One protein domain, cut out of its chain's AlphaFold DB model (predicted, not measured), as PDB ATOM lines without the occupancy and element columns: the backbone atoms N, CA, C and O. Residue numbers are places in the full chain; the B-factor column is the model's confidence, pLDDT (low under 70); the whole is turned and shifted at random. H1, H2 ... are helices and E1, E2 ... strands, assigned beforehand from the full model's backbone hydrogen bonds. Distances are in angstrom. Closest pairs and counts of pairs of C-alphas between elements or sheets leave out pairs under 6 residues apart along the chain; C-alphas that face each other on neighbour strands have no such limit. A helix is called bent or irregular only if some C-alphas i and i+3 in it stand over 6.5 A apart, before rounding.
ATOM      1  N   GLU A 219      -9.384   0.932  15.438       94.50
ATOM      2  CA  GLU A 219      -9.969   2.048  16.182       94.50
ATOM      3  C   GLU A 219     -11.429   1.756  16.518       94.50
ATOM      4  O   GLU A 219     -11.874   1.989  17.646       94.50
ATOM      5  N   LEU A 220     -12.167   1.159  15.578       95.50
ATOM      6  CA  LEU A 220     -13.528   0.701  15.836       95.50
ATOM      7  C   LEU A 220     -13.572  -0.318  16.986       95.50
ATOM      8  O   LEU A 220     -14.424  -0.197  17.863       95.50
ATOM      9  N   ILE A 221     -12.635  -1.269  17.058       94.81
ATOM     10  CA  ILE A 221     -12.573  -2.241  18.166       94.81
ATOM     11  C   ILE A 221     -12.447  -1.553  19.528       94.81
ATOM     12  O   ILE A 221     -13.182  -1.901  20.458       94.81
ATOM     13  N   LYS A 222     -11.550  -0.567  19.658       95.44
ATOM     14  CA  LYS A 222     -11.386   0.185  20.912       95.44
ATOM     15  C   LYS A 222     -12.674   0.906  21.291       95.44
ATOM     16  O   LYS A 222     -13.111   0.802  22.436       95.44
ATOM     17  N   LEU A 223     -13.304   1.590  20.336       97.00
ATOM     18  CA  LEU A 223     -14.543   2.329  20.583       97.00
ATOM     19  C   LEU A 223     -15.697   1.404  20.983       97.00
ATOM     20  O   LEU A 223     -16.426   1.723  21.918       97.00
ATOM     21  N   LEU A 224     -15.827   0.238  20.341       97.25
ATOM     22  CA  LEU A 224     -16.830  -0.770  20.689       97.25
ATOM     23  C   LEU A 224     -16.650  -1.273  22.127       97.25
ATOM     24  O   LEU A 224     -17.609  -1.297  22.901       97.25
ATOM     25  N   LEU A 225     -15.425  -1.635  22.514       96.31
ATOM     26  CA  LEU A 225     -15.141  -2.118  23.867       96.31
ATOM     27  C   LEU A 225     -15.377  -1.037  24.934       96.31
ATOM     28  O   LEU A 225     -15.916  -1.346  25.996       96.31
ATOM     29  N   LEU A 226     -15.026   0.222  24.646       96.56
ATOM     30  CA  LEU A 226     -15.308   1.360  25.528       96.56
ATOM     31  C   LEU A 226     -16.814   1.628  25.674       96.56
ATOM     32  O   LEU A 226     -17.268   1.927  26.780       96.56
ATOM     33  N   ASP A 227     -17.590   1.494  24.592       97.06
ATOM     34  CA  ASP A 227     -19.052   1.635  24.632       97.06
ATOM     35  C   ASP A 227     -19.681   0.554  25.521       97.06
ATOM     36  O   ASP A 227     -20.497   0.850  26.394       97.06
ATOM     37  N   MET A 228     -19.241  -0.699  25.367       96.75
ATOM     38  CA  MET A 228     -19.750  -1.829  26.151       96.75
ATOM     39  C   MET A 228     -19.385  -1.759  27.638       96.75
ATOM     40  O   MET A 228     -20.137  -2.255  28.477       96.75
ATOM     41  N   ASP A 229     -18.252  -1.148  27.973       96.62
ATOM     42  CA  ASP A 229     -17.839  -0.896  29.356       96.62
ATOM     43  C   ASP A 229     -18.575   0.296  29.997       96.62
ATOM     44  O   ASP A 229     -18.513   0.498  31.209       96.62
ATOM     45  N   GLY A 230     -19.322   1.072  29.202       95.81
ATOM     46  CA  GLY A 230     -20.084   2.224  29.680       95.81
ATOM     47  C   GLY A 230     -19.218   3.457  29.949       95.81
ATOM     48  O   GLY A 230     -19.534   4.242  30.850       95.81
ATOM     49  N   ALA A 231     -18.128   3.630  29.191       92.81
ATOM     50  CA  ALA A 231     -17.259   4.800  29.292       92.81
ATOM     51  C   ALA A 231     -18.042   6.115  29.081       92.81
ATOM     52  O   ALA A 231     -18.977   6.188  28.280       92.81
ATOM     53  N   LYS A 232     -17.655   7.169  29.814       93.06
ATOM     54  CA  LYS A 232     -18.231   8.518  29.698       93.06
ATOM     55  C   LYS A 232     -17.136   9.524  29.316       93.06
ATOM     56  O   LYS A 232     -16.144   9.590  30.042       93.06
ATOM     57  N   PRO A 233     -17.317  10.333  28.253       92.75
ATOM     58  CA  PRO A 233     -18.470  10.367  27.344       92.75
ATOM     59  C   PRO A 233     -18.588   9.097  26.489       92.75
ATOM     60  O   PRO A 233     -17.604   8.388  26.285       92.75
ATOM     61  N   ARG A 234     -19.806   8.811  26.014       94.31
ATOM     62  CA  ARG A 234     -20.065   7.657  25.147       94.31
ATOM     63  C   ARG A 234     -19.256   7.808  23.845       94.31
ATOM     64  O   ARG A 234     -19.336   8.884  23.250       94.31
ATOM     65  N   PRO A 235     -18.504   6.785  23.404       95.25
ATOM     66  CA  PRO A 235     -17.785   6.830  22.134       95.25
ATOM     67  C   PRO A 235     -18.725   7.088  20.949       95.25
ATOM     68  O   PRO A 235     -19.823   6.533  20.896       95.25
ATOM     69  N   ASP A 236     -18.287   7.904  19.991       95.81
ATOM     70  CA  ASP A 236     -19.034   8.133  18.753       95.81
ATOM     71  C   ASP A 236     -18.832   6.958  17.783       95.81
ATOM     72  O   ASP A 236     -17.743   6.745  17.239       95.81
ATOM     73  N   LEU A 237     -19.899   6.181  17.594       96.50
ATOM     74  CA  LEU A 237     -19.952   5.044  16.677       96.50
ATOM     75  C   LEU A 237     -20.732   5.360  15.392       96.50
ATOM     76  O   LEU A 237     -20.761   4.520  14.492       96.50
ATOM     77  N   ASP A 238     -21.340   6.546  15.273       94.56
ATOM     78  CA  ASP A 238     -22.248   6.880  14.166       94.56
ATOM     79  C   ASP A 238     -21.505   7.020  12.830       94.56
ATOM     80  O   ASP A 238     -22.083   6.814  11.762       94.56
ATOM     81  N   ARG A 239     -20.190   7.277  12.881       93.81
ATOM     82  CA  ARG A 239     -19.307   7.277  11.705       93.81
ATOM     83  C   ARG A 239     -19.093   5.892  11.082       93.81
ATOM     84  O   ARG A 239     -18.587   5.807   9.965       93.81
ATOM     85  N   PHE A 240     -19.457   4.814  11.778       94.75
ATOM     86  CA  PHE A 240     -19.279   3.443  11.302       94.75
ATOM     87  C   PHE A 240     -20.611   2.801  10.933       94.75
ATOM     88  O   PHE A 240     -21.584   2.859  11.685       94.75
ATOM     89  N   SER A 241     -20.643   2.101   9.798       93.62
ATOM     90  CA  SER A 241     -21.835   1.360   9.387       93.62
ATOM     91  C   SER A 241     -22.172   0.248  10.391       93.62
ATOM     92  O   SER A 241     -21.288  -0.382  10.976       93.62
ATOM     93  N   LYS A 242     -23.465  -0.056  10.564       93.81
ATOM     94  CA  LYS A 242     -23.901  -1.164  11.439       93.81
ATOM     95  C   LYS A 242     -23.290  -2.504  11.029       93.81
ATOM     96  O   LYS A 242     -22.983  -3.321  11.891       93.81
ATOM     97  N   THR A 243     -23.089  -2.721   9.731       92.06
ATOM     98  CA  THR A 243     -22.431  -3.921   9.204       92.06
ATOM     99  C   THR A 243     -20.990  -4.019   9.698       92.06
ATOM    100  O   THR A 243     -20.587  -5.082  10.170       92.06
ATOM    101  N   ALA A 244     -20.241  -2.909   9.679       94.06
ATOM    102  CA  ALA A 244     -18.888  -2.865  10.224       94.06
ATOM    103  C   ALA A 244     -18.886  -3.123  11.734       94.06
ATOM    104  O   ALA A 244     -18.141  -3.980  12.203       94.06
ATOM    105  N   GLN A 245     -19.768  -2.468  12.493       96.62
ATOM    106  CA  GLN A 245     -19.879  -2.689  13.940       96.62
ATOM    107  C   GLN A 245     -20.178  -4.163  14.274       96.62
ATOM    108  O   GLN A 245     -19.506  -4.759  15.112       96.62
ATOM    109  N   ASN A 246     -21.145  -4.782  13.587       96.12
ATOM    110  CA  ASN A 246     -21.524  -6.181  13.805       96.12
ATOM    111  C   ASN A 246     -20.400  -7.161  13.447       96.12
ATOM    112  O   ASN A 246     -20.196  -8.142  14.164       96.12
ATOM    113  N   HIS A 247     -19.662  -6.891  12.368       94.38
ATOM    114  CA  HIS A 247     -18.490  -7.674  11.986       94.38
ATOM    115  C   HIS A 247     -17.406  -7.631  13.074       94.38
ATOM    116  O   HIS A 247     -16.924  -8.669  13.522       94.38
ATOM    117  N   HIS A 248     -17.071  -6.443  13.578       95.31
ATOM    118  CA  HIS A 248     -16.051  -6.308  14.621       95.31
ATOM    119  C   HIS A 248     -16.503  -6.918  15.952       95.31
ATOM    120  O   HIS A 248     -15.711  -7.559  16.640       95.31
ATOM    121  N   TRP A 249     -17.792  -6.831  16.289       97.00
ATOM    122  CA  TRP A 249     -18.327  -7.550  17.442       97.00
ATOM    123  C   TRP A 249     -18.187  -9.066  17.319       97.00
ATOM    124  O   TRP A 249     -17.813  -9.703  18.302       97.00
ATOM    125  N   SER A 250     -18.441  -9.659  16.145       95.06
ATOM    126  CA  SER A 250     -18.241 -11.105  15.981       95.06
ATOM    127  C   SER A 250     -16.774 -11.497  16.117       95.06
ATOM    128  O   SER A 250     -16.476 -12.492  16.760       95.06
ATOM    129  N   VAL A 251     -15.862 -10.677  15.587       93.00
ATOM    130  CA  VAL A 251     -14.412 -10.861  15.740       93.00
ATOM    131  C   VAL A 251     -14.027 -10.859  17.227       93.00
ATOM    132  O   VAL A 251     -13.310 -11.746  17.685       93.00
ATOM    133  N   LEU A 252     -14.562  -9.926  18.021       95.06
ATOM    134  CA  LEU A 252     -14.324  -9.869  19.470       95.06
ATOM    135  C   LEU A 252     -14.916 -11.064  20.238       95.06
ATOM    136  O   LEU A 252     -14.330 -11.500  21.234       95.06
ATOM    137  N   MET A 253     -16.052 -11.603  19.787       95.31
ATOM    138  CA  MET A 253     -16.633 -12.836  20.334       95.31
ATOM    139  C   MET A 253     -15.779 -14.058  20.003       95.31
ATOM    140  O   MET A 253     -15.507 -14.863  20.893       95.31
ATOM    141  N   ASP A 254     -15.302 -14.169  18.762       92.31
ATOM    142  CA  ASP A 254     -14.455 -15.274  18.305       92.31
ATOM    143  C   ASP A 254     -13.105 -15.294  19.055       92.31
ATOM    144  O   ASP A 254     -12.589 -16.364  19.373       92.31
ATOM    145  N   ALA A 255     -12.568 -14.126  19.444       92.50
ATOM    146  CA  ALA A 255     -11.408 -14.028  20.345       92.50
ATOM    147  C   ALA A 255     -11.715 -14.312  21.828       92.50
ATOM    148  O   ALA A 255     -10.801 -14.328  22.659       92.50
ATOM    149  N   GLY A 256     -12.983 -14.490  22.200       94.88
ATOM    150  CA  GLY A 256     -13.397 -14.685  23.588       94.88
ATOM    151  C   GLY A 256     -13.235 -13.442  24.468       94.88
ATOM    152  O   GLY A 256     -13.170 -13.569  25.693       94.88
ATOM    153  N   LEU A 257     -13.164 -12.240  23.882       95.38
ATOM    154  CA  LEU A 257     -13.132 -10.971  24.624       95.38
ATOM    155  C   LEU A 257     -14.543 -10.537  25.050       95.38
ATOM    156  O   LEU A 257     -14.722  -9.890  26.082       95.38
ATOM    157  N   VAL A 258     -15.559 -10.944  24.292       97.38
ATOM    158  CA  VAL A 258     -16.965 -10.591  24.519       97.38
ATOM    159  C   VAL A 258     -17.815 -11.859  24.554       97.38
ATOM    160  O   VAL A 258     -17.687 -12.718  23.691       97.38
ATOM    161  N   ASP A 259     -18.693 -11.976  25.551       97.62
ATOM    162  CA  ASP A 259     -19.714 -13.027  25.620       97.62
ATOM    163  C   ASP A 259     -20.956 -12.556  24.852       97.62
ATOM    164  O   ASP A 259     -21.486 -11.467  25.115       97.62
ATOM    165  N   GLY A 260     -21.421 -13.365  23.903       96.62
ATOM    166  CA  GLY A 260     -22.543 -13.027  23.038       96.62
ATOM    167  C   GLY A 260     -22.811 -14.068  21.956       96.62
ATOM    168  O   GLY A 260     -22.257 -15.165  21.970       96.62
ATOM    169  N   ALA A 261     -23.695 -13.719  21.023       97.12
ATOM    170  CA  ALA A 261     -24.011 -14.540  19.860       97.12
ATOM    171  C   ALA A 261     -24.108 -13.681  18.594       97.12
ATOM    172  O   ALA A 261     -24.740 -12.623  18.602       97.12
ATOM    173  N   ALA A 262     -23.525 -14.157  17.494       95.88
ATOM    174  CA  ALA A 262     -23.636 -13.538  16.177       95.88
ATOM    175  C   ALA A 262     -24.650 -14.302  15.312       95.88
ATOM    176  O   ALA A 262     -24.554 -15.518  15.150       95.88
ATOM    177  N   ILE A 263     -25.610 -13.586  14.730       95.25
ATOM    178  CA  ILE A 263     -26.565 -14.132  13.762       95.25
ATOM    179  C   ILE A 263     -26.012 -13.848  12.369       95.25
ATOM    180  O   ILE A 263     -25.922 -12.692  11.943       95.25
ATOM    181  N   LYS A 264     -25.625 -14.917  11.672       93.50
ATOM    182  CA  LYS A 264     -25.063 -14.858  10.320       93.50
ATOM    183  C   LYS A 264     -26.158 -15.039   9.265       93.50
ATOM    184  O   LYS A 264     -27.120 -15.776   9.479       93.50
ATOM    185  N   ASN A 265     -26.005 -14.361   8.136       89.44
ATOM    186  CA  ASN A 265     -26.795 -14.576   6.930       89.44
ATOM    187  C   ASN A 265     -26.397 -15.896   6.248       89.44
ATOM    188  O   ASN A 265     -25.410 -16.538   6.614       89.44
ATOM    189  N   SER A 266     -27.151 -16.300   5.223       83.94
ATOM    190  CA  SER A 266     -26.858 -17.508   4.433       83.94
ATOM    191  C   SER A 266     -25.518 -17.460   3.692       83.94
ATOM    192  O   SER A 266     -25.004 -18.503   3.308       83.94
ATOM    193  N   ASP A 267     -24.967 -16.267   3.478       84.12
ATOM    194  CA  ASP A 267     -23.655 -16.033   2.864       84.12
ATOM    195  C   ASP A 267     -22.495 -16.036   3.884       84.12
ATOM    196  O   ASP A 267     -21.340 -15.869   3.503       84.12
ATOM    197  N   GLY A 268     -22.784 -16.222   5.177       86.06
ATOM    198  CA  GLY A 268     -21.799 -16.204   6.260       86.06
ATOM    199  C   GLY A 268     -21.488 -14.817   6.833       86.06
ATOM    200  O   GLY A 268     -20.805 -14.739   7.858       86.06
ATOM    201  N   THR A 269     -22.013 -13.734   6.247       88.44
ATOM    202  CA  THR A 269     -21.851 -12.367   6.775       88.44
ATOM    203  C   THR A 269     -22.644 -12.177   8.067       88.44
ATOM    204  O   THR A 269     -23.682 -12.806   8.278       88.44
ATOM    205  N   VAL A 270     -22.174 -11.315   8.971       92.06
ATOM    206  CA  VAL A 270     -22.842 -11.081  10.260       92.06
ATOM    207  C   VAL A 270     -23.929 -10.025  10.098       92.06
ATOM    208  O   VAL A 270     -23.638  -8.857   9.852       92.06
ATOM    209  N   ASN A 271     -25.186 -10.431  10.266       92.88
ATOM    210  CA  ASN A 271     -26.338  -9.540  10.128       92.88
ATOM    211  C   ASN A 271     -26.602  -8.743  11.408       92.88
ATOM    212  O   ASN A 271     -26.857  -7.542  11.370       92.88
ATOM    213  N   SER A 272     -26.539  -9.419  12.555       96.06
ATOM    214  CA  SER A 272     -26.804  -8.824  13.866       96.06
ATOM    215  C   SER A 272     -26.061  -9.565  14.967       96.06
ATOM    216  O   SER A 272     -25.866 -10.777  14.876       96.06
ATOM    217  N   VAL A 273     -25.713  -8.858  16.038       97.06
ATOM    218  CA  VAL A 273     -25.057  -9.427  17.220       97.06
ATOM    219  C   VAL A 273     -25.904  -9.208  18.470       97.06
ATOM    220  O   VAL A 273     -26.559  -8.181  18.625       97.06
ATOM    221  N   MET A 274     -25.893 -10.188  19.368       96.62
ATOM    222  CA  MET A 274     -26.461 -10.092  20.708       96.62
ATOM    223  C   MET A 274     -25.311 -10.065  21.708       96.62
ATOM    224  O   MET A 274     -24.644 -11.077  21.920       96.62
ATOM    225  N   LEU A 275     -25.070  -8.899  22.301       97.75
ATOM    226  CA  LEU A 275     -24.019  -8.696  23.296       97.75
ATOM    227  C   LEU A 275     -24.564  -9.023  24.686       97.75
ATOM    228  O   LEU A 275     -25.654  -8.572  25.040       97.75
ATOM    229  N   LYS A 276     -23.816  -9.790  25.484       97.19
ATOM    230  CA  LYS A 276     -24.220 -10.143  26.851       97.19
ATOM    231  C   LYS A 276     -23.365  -9.451  27.899       97.19
ATOM    232  O   LYS A 276     -23.903  -8.778  28.771       97.19
ATOM    233  N   LYS A 277     -22.046  -9.647  27.857       97.44
ATOM    234  CA  LYS A 277     -21.099  -9.028  28.799       97.44
ATOM    235  C   LYS A 277     -19.664  -9.117  28.297       97.44
ATOM    236  O   LYS A 277     -19.331  -9.996  27.507       97.44
ATOM    237  N   LEU A 278     -18.802  -8.261  28.830       97.75
ATOM    238  CA  LEU A 278     -17.363  -8.375  28.629       97.75
ATOM    239  C   LEU A 278     -16.820  -9.575  29.430       97.75
ATOM    240  O   LEU A 278     -17.166  -9.765  30.608       97.75
ATOM    241  N   THR A 279     -15.995 -10.414  28.806       97.56
ATOM    242  CA  THR A 279     -15.375 -11.560  29.492       97.56
ATOM    243  C   THR A 279     -14.242 -11.078  30.413       97.56
ATOM    244  O   THR A 279     -13.807  -9.928  30.305       97.56
ATOM    245  N   PRO A 280     -13.744 -11.899  31.360       97.12
ATOM    246  CA  PRO A 280     -12.558 -11.526  32.134       97.12
ATOM    247  C   PRO A 280     -11.333 -11.198  31.254       97.12
ATOM    248  O   PRO A 280     -10.736 -10.148  31.495       97.12
ATOM    249  N   PRO A 281     -11.004 -11.980  30.197       95.38
ATOM    250  CA  PRO A 281      -9.988 -11.587  29.218       95.38
ATOM    251  C   PRO A 281     -10.282 -10.250  28.533       95.38
ATOM    252  O   PRO A 281      -9.386  -9.422  28.421       95.38
ATOM    253  N   GLY A 282     -11.537 -10.000  28.143       95.62
ATOM    254  CA  GLY A 282     -11.944  -8.724  27.550       95.62
ATOM    255  C   GLY A 282     -11.719  -7.529  28.473       95.62
ATOM    256  O   GLY A 282     -11.255  -6.490  28.019       95.62
ATOM    257  N   ARG A 283     -11.980  -7.673  29.780       96.50
ATOM    258  CA  ARG A 283     -11.695  -6.622  30.773       96.50
ATOM    259  C   ARG A 283     -10.201  -6.358  30.939       96.50
ATOM    260  O   ARG A 283      -9.811  -5.200  31.039       96.50
ATOM    261  N   ALA A 284      -9.377  -7.408  30.968       94.75
ATOM    262  CA  ALA A 284      -7.924  -7.263  31.047       94.75
ATOM    263  C   ALA A 284      -7.372  -6.568  29.794       94.75
ATOM    264  O   ALA A 284      -6.616  -5.608  29.905       94.75
ATOM    265  N   PHE A 285      -7.839  -6.988  28.617       94.25
ATOM    266  CA  PHE A 285      -7.527  -6.348  27.343       94.25
ATOM    267  C   PHE A 285      -7.934  -4.869  27.343       94.25
ATOM    268  O   PHE A 285      -7.129  -4.002  27.015       94.25
ATOM    269  N   LEU A 286      -9.159  -4.565  27.787       95.06
ATOM    270  CA  LEU A 286      -9.662  -3.196  27.875       95.06
ATOM    271  C   LEU A 286      -8.805  -2.314  28.796       95.06
ATOM    272  O   LEU A 286      -8.569  -1.149  28.488       95.06
ATOM    273  N   ALA A 287      -8.329  -2.857  29.920       95.38
ATOM    274  CA  ALA A 287      -7.472  -2.125  30.849       95.38
ATOM    275  C   ALA A 287      -6.140  -1.708  30.207       95.38
ATOM    276  O   ALA A 287      -5.676  -0.599  30.457       95.38
ATOM    277  N   VAL A 288      -5.568  -2.561  29.352       94.38
ATOM    278  CA  VAL A 288      -4.329  -2.272  28.618       94.38
ATOM    279  C   VAL A 288      -4.550  -1.190  27.560       94.38
ATOM    280  O   VAL A 288      -3.813  -0.211  27.513       94.38
ATOM    281  N   ILE A 289      -5.586  -1.327  26.726       93.50
ATOM    282  CA  ILE A 289      -5.818  -0.410  25.592       93.50
ATOM    283  C   ILE A 289      -6.314   0.984  26.008       93.50
ATOM    284  O   ILE A 289      -6.455   1.870  25.164       93.50
ATOM    285  N   ARG A 290      -6.625   1.181  27.296       94.19
ATOM    286  CA  ARG A 290      -6.930   2.501  27.865       94.19
ATOM    287  C   ARG A 290      -5.694   3.395  27.950       94.19
ATOM    288  O   ARG A 290      -5.855   4.612  27.955       94.19
ATOM    289  N   ASP A 291      -4.493   2.820  28.019       94.25
ATOM    290  CA  ASP A 291      -3.259   3.593  27.908       94.25
ATOM    291  C   ASP A 291      -3.026   3.954  26.436       94.25
ATOM    292  O   ASP A 291      -2.803   3.092  25.585       94.25
ATOM    293  N   GLU A 292      -3.086   5.248  26.135       93.75
ATOM    294  CA  GLU A 292      -2.951   5.766  24.775       93.75
ATOM    295  C   GLU A 292      -1.565   5.490  24.170       93.75
ATOM    296  O   GLU A 292      -1.434   5.323  22.959       93.75
ATOM    297  N   THR A 293      -0.525   5.402  25.001       94.81
ATOM    298  CA  THR A 293       0.841   5.088  24.559       94.81
ATOM    299  C   THR A 293       0.927   3.638  24.106       94.81
ATOM    300  O   THR A 293       1.457   3.347  23.033       94.81
ATOM    301  N   VAL A 294       0.353   2.732  24.901       93.44
ATOM    302  CA  VAL A 294       0.274   1.302  24.583       93.44
ATOM    303  C   VAL A 294      -0.618   1.079  23.365       93.44
ATOM    304  O   VAL A 294      -0.246   0.346  22.448       93.44
ATOM    305  N   TRP A 295      -1.762   1.763  23.305       94.31
ATOM    306  CA  TRP A 295      -2.679   1.673  22.178       94.31
ATOM    307  C   TRP A 295      -2.030   2.078  20.859       94.31
ATOM    308  O   TRP A 295      -2.157   1.347  19.882       94.31
ATOM    309  N   LYS A 296      -1.275   3.182  20.826       94.25
ATOM    310  CA  LYS A 296      -0.554   3.607  19.616       94.25
ATOM    311  C   LYS A 296       0.417   2.544  19.108       94.25
ATOM    312  O   LYS A 296       0.456   2.293  17.909       94.25
ATOM    313  N   GLN A 297       1.143   1.873  20.005       94.00
ATOM    314  CA  GLN A 297       2.049   0.781  19.626       94.00
ATOM    315  C   GLN A 297       1.293  -0.432  19.070       94.00
ATOM    316  O   GLN A 297       1.749  -1.070  18.121       94.00
ATOM    317  N   ILE A 298       0.136  -0.756  19.654       93.25
ATOM    318  CA  ILE A 298      -0.738  -1.827  19.163       93.25
ATOM    319  C   ILE A 298      -1.289  -1.461  17.778       93.25
ATOM    320  O   ILE A 298      -1.220  -2.284  16.868       93.25
ATOM    321  N   ALA A 299      -1.787  -0.235  17.602       92.38
ATOM    322  CA  ALA A 299      -2.340   0.268  16.348       92.38
ATOM    323  C   ALA A 299      -1.301   0.283  15.220       92.38
ATOM    324  O   ALA A 299      -1.603  -0.142  14.108       92.38
ATOM    325  N   GLU A 300      -0.062   0.688  15.506       92.69
ATOM    326  CA  GLU A 300       1.040   0.671  14.540       92.69
ATOM    327  C   GLU A 300       1.392  -0.759  14.100       92.69
ATOM    328  O   GLU A 300       1.446  -1.052  12.903       92.69
ATOM    329  N   LYS A 301       1.555  -1.683  15.058       91.88
ATOM    330  CA  LYS A 301       1.841  -3.097  14.762       91.88
ATOM    331  C   LYS A 301       0.699  -3.770  14.007       91.88
ATOM    332  O   LYS A 301       0.951  -4.557  13.099       91.88
ATOM    333  N   ALA A 302      -0.544  -3.463  14.366       89.19
ATOM    334  CA  ALA A 302      -1.705  -4.019  13.692       89.19
ATOM    335  C   ALA A 302      -1.889  -3.441  12.281       89.19
ATOM    336  O   ALA A 302      -2.189  -4.184  11.348       89.19
ATOM    337  N   GLY A 303      -1.645  -2.140  12.106       86.31
ATOM    338  CA  GLY A 303      -1.677  -1.475  10.805       86.31
ATOM    339  C   GLY A 303      -0.655  -2.046   9.821       86.31
ATOM    340  O   GLY A 303      -0.959  -2.172   8.637       86.31
ATOM    341  N   ALA A 304       0.514  -2.479  10.305       88.19
ATOM    342  CA  ALA A 304       1.529  -3.136   9.478       88.19
ATOM    343  C   ALA A 304       1.078  -4.497   8.905       88.19
ATOM    344  O   ALA A 304       1.576  -4.922   7.863       88.19
ATOM    345  N   GLU A 305       0.139  -5.184   9.560       85.12
ATOM    346  CA  GLU A 305      -0.385  -6.478   9.104       85.12
ATOM    347  C   GLU A 305      -1.604  -6.346   8.168       85.12
ATOM    348  O   GLU A 305      -1.896  -7.273   7.402       85.12
ATOM    349  N   GLY A 306      -2.283  -5.192   8.180       81.19
ATOM    350  CA  GLY A 306      -3.391  -4.859   7.279       81.19
ATOM    351  C   GLY A 306      -4.549  -5.865   7.332       81.19
ATOM    352  O   GLY A 306      -4.979  -6.289   8.404       81.19
ATOM    353  N   ASP A 307      -5.032  -6.290   6.160       77.31
ATOM    354  CA  ASP A 307      -6.193  -7.187   6.005       77.31
ATOM    355  C   ASP A 307      -5.999  -8.603   6.579       77.31
ATOM    356  O   ASP A 307      -6.949  -9.382   6.651       77.31
ATOM    357  N   LYS A 308      -4.779  -8.973   6.989       80.94
ATOM    358  CA  LYS A 308      -4.499 -10.278   7.614       80.94
ATOM    359  C   LYS A 308      -4.792 -10.295   9.115       80.94
ATOM    360  O   LYS A 308      -4.632 -11.338   9.752       80.94
ATOM    361  N   MET A 309      -5.200  -9.161   9.681       84.75
ATOM    362  CA  MET A 309      -5.476  -9.043  11.103       84.75
ATOM    363  C   MET A 309      -6.663  -9.920  11.507       84.75
ATOM    364  O   MET A 309      -7.766  -9.817  10.976       84.75
ATOM    365  N   THR A 310      -6.435 -10.788  12.489       85.00
ATOM    366  CA  THR A 310      -7.480 -11.608  13.111       85.00
ATOM    367  C   THR A 310      -7.597 -11.260  14.585       85.00
ATOM    368  O   THR A 310      -6.673 -10.718  15.188       85.00
ATOM    369  N   ALA A 311      -8.723 -11.611  15.201       79.56
ATOM    370  CA  ALA A 311      -8.950 -11.370  16.623       79.56
ATOM    371  C   ALA A 311      -7.875 -12.028  17.513       79.56
ATOM    372  O   ALA A 311      -7.379 -11.424  18.465       79.56
ATOM    373  N   THR A 312      -7.476 -13.256  17.163       85.38
ATOM    374  CA  THR A 312      -6.386 -13.990  17.821       85.38
ATOM    375  C   THR A 312      -5.068 -13.243  17.686       85.38
ATOM    376  O   THR A 312      -4.349 -13.075  18.668       85.38
ATOM    377  N   ARG A 313      -4.781 -12.732  16.487       90.06
ATOM    378  CA  ARG A 313      -3.543 -12.012  16.216       90.06
ATOM    379  C   ARG A 313      -3.467 -10.673  16.946       90.06
ATOM    380  O   ARG A 313      -2.434 -10.350  17.523       90.06
ATOM    381  N   LEU A 314      -4.581  -9.943  17.011       87.75
ATOM    382  CA  LEU A 314      -4.684  -8.728  17.816       87.75
ATOM    383  C   LEU A 314      -4.356  -9.017  19.285       87.75
ATOM    384  O   LEU A 314      -3.586  -8.286  19.901       87.75
ATOM    385  N   LYS A 315      -4.898 -10.107  19.840       86.38
ATOM    386  CA  LYS A 315      -4.606 -10.517  21.216       86.38
ATOM    387  C   LYS A 315      -3.113 -10.796  21.429       86.38
ATOM    388  O   LYS A 315      -2.549 -10.296  22.395       86.38
ATOM    389  N   GLU A 316      -2.466 -11.518  20.515       90.25
ATOM    390  CA  GLU A 316      -1.018 -11.781  20.577       90.25
ATOM    391  C   GLU A 316      -0.185 -10.493  20.567       90.25
ATOM    392  O   GLU A 316       0.778 -10.373  21.323       90.25
ATOM    393  N   ILE A 317      -0.560  -9.510  19.738       89.81
ATOM    394  CA  ILE A 317       0.111  -8.204  19.691       89.81
ATOM    395  C   ILE A 317      -0.017  -7.496  21.041       89.81
ATOM    396  O   ILE A 317       0.970  -6.958  21.545       89.81
ATOM    397  N   VAL A 318      -1.207  -7.516  21.645       88.56
ATOM    398  CA  VAL A 318      -1.439  -6.893  22.953       88.56
ATOM    399  C   VAL A 318      -0.648  -7.588  24.056       88.56
ATOM    400  O   VAL A 318      -0.004  -6.902  24.849       88.56
ATOM    401  N   ASP A 319      -0.616  -8.920  24.080       89.69
ATOM    402  CA  ASP A 319       0.159  -9.689  25.061       89.69
ATOM    403  C   ASP A 319       1.672  -9.411  24.929       89.69
ATOM    404  O   ASP A 319       2.375  -9.271  25.936       89.69
ATOM    405  N   ALA A 320       2.168  -9.251  23.695       90.94
ATOM    406  CA  ALA A 320       3.564  -8.925  23.406       90.94
ATOM    407  C   ALA A 320       3.950  -7.484  23.778       90.94
ATOM    408  O   ALA A 320       5.091  -7.240  24.158       90.94
ATOM    409  N   VAL A 321       3.029  -6.523  23.656       89.25
ATOM    410  CA  VAL A 321       3.267  -5.128  24.072       89.25
ATOM    411  C   VAL A 321       3.149  -4.978  25.594       89.25
ATOM    412  O   VAL A 321       3.891  -4.208  26.195       89.25
ATOM    413  N   SER A 322       2.248  -5.733  26.225       85.62
ATOM    414  CA  SER A 322       1.976  -5.638  27.668       85.62
ATOM    415  C   SER A 322       2.977  -6.401  28.533       85.62
ATOM    416  O   SER A 322       3.075  -6.132  29.729       85.62
ATOM    417  N   SER A 323       3.697  -7.369  27.961       83.88
ATOM    418  CA  SER A 323       4.746  -8.105  28.664       83.88
ATOM    419  C   SER A 323       6.051  -7.305  28.596       83.88
ATOM    420  O   SER A 323       6.667  -7.275  27.530       83.88
TER     421      SER A 323
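This is residues 219 to 323 of the 326 residues of an uncharacterized protein of Verrucomicrobia bacterium (UniProt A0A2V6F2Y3). A two-stranded ribbon, the hairpin of E1 and E2, has H2 packed on it at one end of the domain, and the helical hairpin of H4 and H5 makes the other end. Between H2 and H3 sits H1, near the middle, while residues 229 to 241 loop outward from H1 to H2. The 105 printed residues include five named helices and two named strands, in the order H1 H2 E1 E2 H3 H4 H5, of mixed class; the sheet, E1 - E2, is antiparallel. The whole is compact, with a radius of gyration of the C-alphas of 13.4 A and spans of 40 by 32 by 27 A.

E1 is residues 258 to 264, 16.9 A long, and E2 is 270 to 278, 19.4 A, with a bend of 55 degrees at residue 275. H1, residues 219 to 228, begins at C-alpha 219 (-9.969, 2.048, 16.182). H2 is 242 to 254, 18.3 A, and H3 is 280 to 289. H4, 292 to 308, 23.5 A, has a kink of 43 degrees near residue 302 and is irregular, with C-alphas 304 and 307 9.4 A apart. H5, 311 to 322, ends at C-alpha 322 (1.976, -5.638, 27.668).

E1 and E2 are antiparallel at 166 degrees; N 261 and O 274, at 2.9 A, are within hydrogen-bond range. The closest C-alphas of H2 and E2, His 247 and Val 270, are 5.8 A apart. H1 touches H2 about perpendicular, at 78 degrees, closest at the C-alphas of Ile 221 and His 248, 6.4 A. H3 touches H1 at C-alphas Leu 286 and Leu 225, 6.9 A, and H5 at Val 288 and Ser 322, 7.2 A. H4 and H5 touch at C-alphas Ile 298 and Val 318, 6.4 A, opposite ways at a shallow tilt of 35.0 degrees, only just short of steep. H2 and H4 are apart. Each O i to N i+4 pair is within hydrogen-bond range in H1, H2, H3 and H5, and 10 of 13 in H4.

The C-alphas farthest apart, Ser 266 and Thr 293, are 41.0 A apart. The printed part has no cut; the link H1 to H2 is long and the other links are tight. No printed residue has a pLDDT under 70.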